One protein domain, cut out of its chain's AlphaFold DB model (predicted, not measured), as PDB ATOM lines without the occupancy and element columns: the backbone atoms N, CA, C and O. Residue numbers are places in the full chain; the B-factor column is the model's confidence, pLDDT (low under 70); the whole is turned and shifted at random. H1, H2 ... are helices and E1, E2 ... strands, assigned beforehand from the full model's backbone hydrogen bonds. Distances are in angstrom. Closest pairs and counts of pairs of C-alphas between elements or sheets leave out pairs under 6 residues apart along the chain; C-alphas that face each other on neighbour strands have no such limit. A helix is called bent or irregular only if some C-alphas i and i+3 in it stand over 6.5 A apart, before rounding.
ATOM      1  N   THR A 187     158.094 146.234 630.818       86.44
ATOM      2  CA  THR A 187     156.980 145.825 631.679       86.44
ATOM      3  C   THR A 187     156.788 144.315 631.647       86.44
ATOM      4  O   THR A 187     157.150 143.644 630.680       86.44
ATOM      5  N   TYR A 188     156.162 143.768 632.692       79.50
ATOM      6  CA  TYR A 188     155.795 142.352 632.728       79.50
ATOM      7  C   TYR A 188     154.902 141.947 631.541       79.50
ATOM      8  O   TYR A 188     155.081 140.880 630.954       79.50
ATOM      9  N   ASP A 189     153.996 142.836 631.122       80.69
ATOM     10  CA  ASP A 189     153.132 142.607 629.966       80.69
ATOM     11  C   ASP A 189     153.911 142.502 628.650       80.69
ATOM     12  O   ASP A 189     153.499 141.760 627.756       80.69
ATOM     13  N   ASP A 190     155.039 143.202 628.509       84.38
ATOM     14  CA  ASP A 190     155.881 143.107 627.313       84.38
ATOM     15  C   ASP A 190     156.571 141.744 627.230       84.38
ATOM     16  O   ASP A 190     156.557 141.114 626.170       84.38
ATOM     17  N   PHE A 191     157.057 141.224 628.361       78.69
ATOM     18  CA  PHE A 191     157.568 139.855 628.437       78.69
ATOM     19  C   PHE A 191     156.472 138.820 628.157       78.69
ATOM     20  O   PHE A 191     156.678 137.896 627.373       78.69
ATOM     21  N   LYS A 192     155.264 139.018 628.697       75.44
ATOM     22  CA  LYS A 192     154.120 138.127 628.456       75.44
ATOM     23  C   LYS A 192     153.692 138.094 626.986       75.44
ATOM     24  O   LYS A 192     153.259 137.054 626.493       75.44
ATOM     25  N   LYS A 193     153.800 139.215 626.261       79.19
ATOM     26  CA  LYS A 193     153.569 139.257 624.804       79.19
ATOM     27  C   LYS A 193     154.641 138.475 624.038       79.19
ATOM     28  O   LYS A 193     154.288 137.783 623.087       79.19
ATOM     29  N   LEU A 194     155.910 138.556 624.452       75.25
ATOM     30  CA  LEU A 194     157.008 137.801 623.834       75.25
ATOM     31  C   LEU A 194     156.831 136.285 624.018       75.25
ATOM     32  O   LEU A 194     156.903 135.555 623.031       75.25
ATOM     33  N   SER A 195     156.494 135.820 625.226       69.44
ATOM     34  CA  SER A 195     156.257 134.389 625.498       69.44
ATOM     35  C   SER A 195     155.070 133.820 624.706       69.44
ATOM     36  O   SER A 195     155.126 132.700 624.201       69.44
ATOM     37  N   LYS A 196     154.009 134.614 624.496       66.44
ATOM     38  CA  LYS A 196     152.848 134.212 623.673       66.44
ATOM     39  C   LYS A 196     153.188 134.019 622.194       66.44
ATOM     40  O   LYS A 196     152.606 133.156 621.545       66.44
ATOM     41  N   LEU A 197     154.124 134.801 621.649       60.00
ATOM     42  CA  LEU A 197     154.564 134.660 620.254       60.00
ATOM     43  C   LEU A 197     155.339 133.356 620.015       60.00
ATOM     44  O   LEU A 197     155.340 132.847 618.895       60.00
ATOM     45  N   GLN A 198     155.960 132.797 621.056       61.12
ATOM     46  CA  GLN A 198     156.708 131.542 620.976       61.12
ATOM     47  C   GLN A 198     155.822 130.285 621.095       61.12
ATOM     48  O   GLN A 198     156.338 129.175 621.017       61.12
ATOM     49  N   LEU A 206     159.662 132.756 634.262       78.38
ATOM     50  CA  LEU A 206     160.444 133.867 633.722       78.38
ATOM     51  C   LEU A 206     161.477 134.334 634.754       78.38
ATOM     52  O   LEU A 206     161.121 134.871 635.803       78.38
ATOM     53  N   LEU A 207     162.758 134.154 634.430       83.19
ATOM     54  CA  LEU A 207     163.886 134.651 635.216       83.19
ATOM     55  C   LEU A 207     164.499 135.877 634.530       83.19
ATOM     56  O   LEU A 207     165.011 135.784 633.416       83.19
ATOM     57  N   ILE A 208     164.469 137.022 635.208       85.88
ATOM     58  CA  ILE A 208     165.121 138.259 634.774       85.88
ATOM     59  C   ILE A 208     166.455 138.361 635.508       85.88
ATOM     60  O   ILE A 208     166.486 138.450 636.733       85.88
ATOM     61  N   ILE A 209     167.554 138.346 634.756       89.50
ATOM     62  CA  ILE A 209     168.913 138.436 635.298       89.50
ATOM     63  C   ILE A 209     169.506 139.788 634.906       89.50
ATOM     64  O   ILE A 209     169.683 140.078 633.722       89.50
ATOM     65  N   THR A 210     169.855 140.595 635.899       89.38
ATOM     66  CA  THR A 210     170.608 141.839 635.739       89.38
ATOM     67  C   THR A 210     172.013 141.639 636.288       89.38
ATOM     68  O   THR A 210     172.212 141.383 637.475       89.38
ATOM     69  N   ALA A 211     173.003 141.732 635.403       92.19
ATOM     70  CA  ALA A 211     174.399 141.483 635.728       92.19
ATOM     71  C   ALA A 211     175.301 142.599 635.178       92.19
ATOM     72  O   ALA A 211     175.012 143.154 634.111       92.19
ATOM     73  N   PRO A 212     176.405 142.931 635.868       90.81
ATOM     74  CA  PRO A 212     177.339 143.952 635.412       90.81
ATOM     75  C   PRO A 212     178.064 143.527 634.128       90.81
ATOM     76  O   PRO A 212     178.200 142.337 633.810       90.81
ATOM     77  N   LYS A 213     178.586 144.522 633.397       86.50
ATOM     78  CA  LYS A 213     179.385 144.293 632.184       86.50
ATOM     79  C   LYS A 213     180.589 143.405 632.506       86.50
ATOM     80  O   LYS A 213     181.314 143.657 633.465       86.50
ATOM     81  N   GLY A 214     180.810 142.386 631.678       86.62
ATOM     82  CA  GLY A 214     181.887 141.411 631.873       86.62
ATOM     83  C   GLY A 214     181.508 140.191 632.721       86.62
ATOM     84  O   GLY A 214     182.374 139.353 632.966       86.62
ATOM     85  N   THR A 215     180.242 140.058 633.140       92.25
ATOM     86  CA  THR A 215     179.726 138.805 633.716       92.25
ATOM     87  C   THR A 215     179.760 137.695 632.673       92.25
ATOM     88  O   THR A 215     179.278 137.867 631.553       92.25
ATOM     89  N   THR A 216     180.314 136.543 633.038       90.69
ATOM     90  CA  THR A 216     180.352 135.362 632.173       90.69
ATOM     91  C   THR A 216     179.173 134.446 632.470       90.69
ATOM     92  O   THR A 216     178.954 134.082 633.628       90.69
ATOM     93  N   LEU A 217     178.460 134.051 631.418       90.69
ATOM     94  CA  LEU A 217     177.374 133.078 631.445       90.69
ATOM     95  C   LEU A 217     177.880 131.761 630.851       90.69
ATOM     96  O   LEU A 217     178.225 131.722 629.672       90.69
ATOM     97  N   ASN A 218     177.925 130.701 631.653       87.38
ATOM     98  CA  ASN A 218     178.280 129.363 631.196       87.38
ATOM     99  C   ASN A 218     177.056 128.441 631.263       87.38
ATOM    100  O   ASN A 218     176.424 128.311 632.314       87.38
ATOM    101  N   VAL A 219     176.740 127.813 630.131       86.75
ATOM    102  CA  VAL A 219     175.668 126.822 629.988       86.75
ATOM    103  C   VAL A 219     176.317 125.520 629.522       86.75
ATOM    104  O   VAL A 219     176.492 125.332 628.317       86.75
ATOM    105  N   PRO A 220     176.753 124.645 630.446       80.69
ATOM    106  CA  PRO A 220     177.327 123.362 630.074       80.69
ATOM    107  C   PRO A 220     176.295 122.515 629.318       80.69
ATOM    108  O   PRO A 220     175.213 122.222 629.824       80.69
ATOM    109  N   THR A 221     176.637 122.109 628.096       69.94
ATOM    110  CA  THR A 221     175.863 121.138 627.321       69.94
ATOM    111  C   THR A 221     176.261 119.735 627.758       69.94
ATOM    112  O   THR A 221     177.396 119.314 627.541       69.94
ATOM    113  N   GLN A 233     172.189 123.250 634.066       80.06
ATOM    114  CA  GLN A 233     172.863 124.167 634.973       80.06
ATOM    115  C   GLN A 233     173.158 125.486 634.258       80.06
ATOM    116  O   GLN A 233     173.650 125.509 633.134       80.06
ATOM    117  N   LEU A 234     172.868 126.592 634.939       86.25
ATOM    118  CA  LEU A 234     173.230 127.941 634.528       86.25
ATOM    119  C   LEU A 234     174.273 128.466 635.514       86.25
ATOM    120  O   LEU A 234     173.973 128.613 636.698       86.25
ATOM    121  N   GLN A 235     175.492 128.742 635.056       86.69
ATOM    122  CA  GLN A 235     176.540 129.296 635.911       86.69
ATOM    123  C   GLN A 235     176.837 130.741 635.507       86.69
ATOM    124  O   GLN A 235     177.349 131.011 634.421       86.69
ATOM    125  N   LEU A 236     176.531 131.670 636.409       89.94
ATOM    126  CA  LEU A 236     176.828 133.091 636.266       89.94
ATOM    127  C   LEU A 236     178.023 133.444 637.153       89.94
ATOM    128  O   LEU A 236     178.005 133.169 638.351       89.94
ATOM    129  N   VAL A 237     179.054 134.062 636.578       89.75
ATOM    130  CA  VAL A 237     180.236 134.509 637.330       89.75
ATOM    131  C   VAL A 237     180.508 135.974 637.025       89.75
ATOM    132  O   VAL A 237     180.850 136.336 635.898       89.75
ATOM    133  N   SER A 238     180.374 136.815 638.048       90.25
ATOM    134  CA  SER A 238     180.769 138.222 638.015       90.25
ATOM    135  C   SER A 238     182.056 138.415 638.817       90.25
ATOM    136  O   SER A 238     182.240 137.811 639.873       90.25
ATOM    137  N   LYS A 239     182.962 139.249 638.299       85.56
ATOM    138  CA  LYS A 239     184.232 139.617 638.954       85.56
ATOM    139  C   LYS A 239     184.205 141.029 639.546       85.56
ATOM    140  O   LYS A 239     185.192 141.446 640.143       85.56
ATOM    141  N   THR A 240     183.126 141.772 639.312       85.19
ATOM    142  CA  THR A 240     183.048 143.214 639.564       85.19
ATOM    143  C   THR A 240     181.981 143.540 640.598       85.19
ATOM    144  O   THR A 240     182.312 144.067 641.654       85.19
ATOM    145  N   GLU A 241     180.723 143.198 640.323       88.38
ATOM    146  CA  GLU A 241     179.568 143.534 641.172       88.38
ATOM    147  C   GLU A 241     178.631 142.333 641.375       88.38
ATOM    148  O   GLU A 241     178.810 141.275 640.764       88.38
ATOM    149  N   GLU A 242     177.639 142.492 642.252       90.38
ATOM    150  CA  GLU A 242     176.598 141.491 642.487       90.38
ATOM    151  C   GLU A 242     175.700 141.279 641.258       90.38
ATOM    152  O   GLU A 242     175.533 142.160 640.414       90.38
ATOM    153  N   ILE A 243     175.120 140.084 641.158       91.38
ATOM    154  CA  ILE A 243     174.155 139.730 640.115       91.38
ATOM    155  C   ILE A 243     172.774 139.687 640.760       91.38
ATOM    156  O   ILE A 243     172.582 139.005 641.766       91.38
ATOM    157  N   GLN A 244     171.812 140.386 640.168       89.44
ATOM    158  CA  GLN A 244     170.430 140.414 640.633       89.44
ATOM    159  C   GLN A 244     169.579 139.486 639.763       89.44
ATOM    160  O   GLN A 244     169.663 139.510 638.535       89.44
ATOM    161  N   ILE A 245     168.775 138.639 640.405       89.06
ATOM    162  CA  ILE A 245     167.915 137.662 639.734       89.06
ATOM    163  C   ILE A 245     166.499 137.814 640.282       89.06
ATOM    164  O   ILE A 245     166.279 137.680 641.486       89.06
ATOM    165  N   PHE A 246     165.542 138.068 639.395       83.94
ATOM    166  CA  PHE A 246     164.126 138.197 639.721       83.94
ATOM    167  C   PHE A 246     163.336 137.080 639.043       83.94
ATOM    168  O   PHE A 246     163.491 136.840 637.848       83.94
ATOM    169  N   LEU A 247     162.470 136.414 639.803       82.88
ATOM    170  CA  LEU A 247     161.507 135.451 639.277       82.88
ATOM    171  C   LEU A 247     160.156 136.149 639.121       82.88
ATOM    172  O   LEU A 247     159.583 136.616 640.106       82.88
ATOM    173  N   CYS A 248     159.633 136.201 637.900       72.94
ATOM    174  CA  CYS A 248     158.285 136.691 637.643       72.94
ATOM    175  C   CYS A 248     157.325 135.499 637.547       72.94
ATOM    176  O   CYS A 248     157.316 134.778 636.552       72.94
ATOM    177  N   SER A 249     156.529 135.279 638.594       64.38
ATOM    178  CA  SER A 249     155.437 134.303 638.587       64.38
ATOM    179  C   SER A 249     154.132 134.962 638.135       64.38
ATOM    180  O   SER A 249     153.749 135.997 638.678       64.38
ATOM    181  N   ASP A 250     153.420 134.340 637.196       58.75
ATOM    182  CA  ASP A 250     152.032 134.692 636.881       58.75
ATOM    183  C   ASP A 250     151.131 134.428 638.108       58.75
ATOM    184  O   ASP A 250     151.266 133.397 638.766       58.75
ATOM    185  N   GLU A 251     150.147 135.299 638.370       54.38
ATOM    186  CA  GLU A 251     149.134 135.137 639.440       54.38
ATOM    187  C   GLU A 251     148.336 133.814 639.364       54.38
ATOM    188  O   GLU A 251     147.649 133.441 640.312       54.38
ATOM    189  N   ASN A 252     148.459 133.061 638.265       48.53
ATOM    190  CA  ASN A 252     147.884 131.723 638.107       48.53
ATOM    191  C   ASN A 252     148.685 130.603 638.801       48.53
ATOM    192  O   ASN A 252     148.228 129.461 638.809       48.53
TER     193      ASN A 252
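What this domain is: This is residues 187 to 198, 206 to 221 and 233 to 252 of the 346 residues of the protein "E2F_TDP domain-containing protein" of Pseudocohnilembus persalinus (UniProt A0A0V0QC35). Look for a two-stranded antiparallel ribbon that is sharply bent like a hook: E1 and E4 lie side by side in one limb, E2 and E3 in the other, and residues 211 to 215 and 238 to 243 lead round the bend. The single helix, H1, sits loosely near the open end of the E1 and E4 limb, where E1 begins and E4 ends. You have 48 printed residues in the order H1, E1, E2, E3, E4, of mixed class, with two antiparallel sheets of two strands each, E1 - E4 and E2 - E3. The whole is loose, with a radius of gyration of the C-alphas of 13.5 A, and it spans 35 by 26 by 18 A.

How they stand to each other: Start at H1, residues 188 to 197, where every O i to N i+4 pair is within hydrogen-bond range. H1 and E1, residues 206 to 210, are near each other, with 5 pairs of C-alphas within 10 A but no pair within 8 A. H1 and E4, residues 244 to 248, have one pair of C-alphas within 8 A, the closest, those of Tyr 188 and Cys 248, at 7.9 A. E1 and E4 are antiparallel neighbours at 160 degrees between their directions; check N 208 and O 246, 2.8 A apart, and N 246 and O 208, 2.9 A apart. Their C-alphas 209 and 245 face each other at 4.6 A. Go on to E2, residues 216 to 218, which is the antiparallel neighbour of E3, residues 235 to 237, at 163 degrees. Here N 218 and O 235 are 2.8 A apart, within hydrogen-bond range, and C-alphas 217 and 236 face each other at 4.9 A. E1 and E2 are apart, and so are E3 and E4; H1 is apart from both E2 and E3.

Where its parts are: Find C-alpha 188 at (155.795, 142.352, 632.728); from there H1 runs 14.7 A to C-alpha 197. E1 begins at C-alpha 206, at (160.444, 133.867, 633.722), and reaches C-alpha 210 after 13.1 A. E2, from 216 to 218, and E3, from 235 to 237, have three residues each and measure 6.4 A and 6.5 A. E4 runs 13.0 A from C-alpha 244 to C-alpha 248 at (158.285, 136.691, 637.643).

The domain as a whole: The two C-alphas farthest apart are those of Lys 239 and Asn 252, at 37.2 A. Residues 199 to 205 are not printed, with 13.5 A between C-alphas 198 and 206; residues 222 to 232 are not printed either, with 8.8 A between C-alphas 221 and 233. Of the links printed whole, E1 to E2 is tight and E3 to E4 is short. The model's mean pLDDT over the printed part is 80.9, and it is under 70 at residues 195 to 198, 221 and 249 to 252.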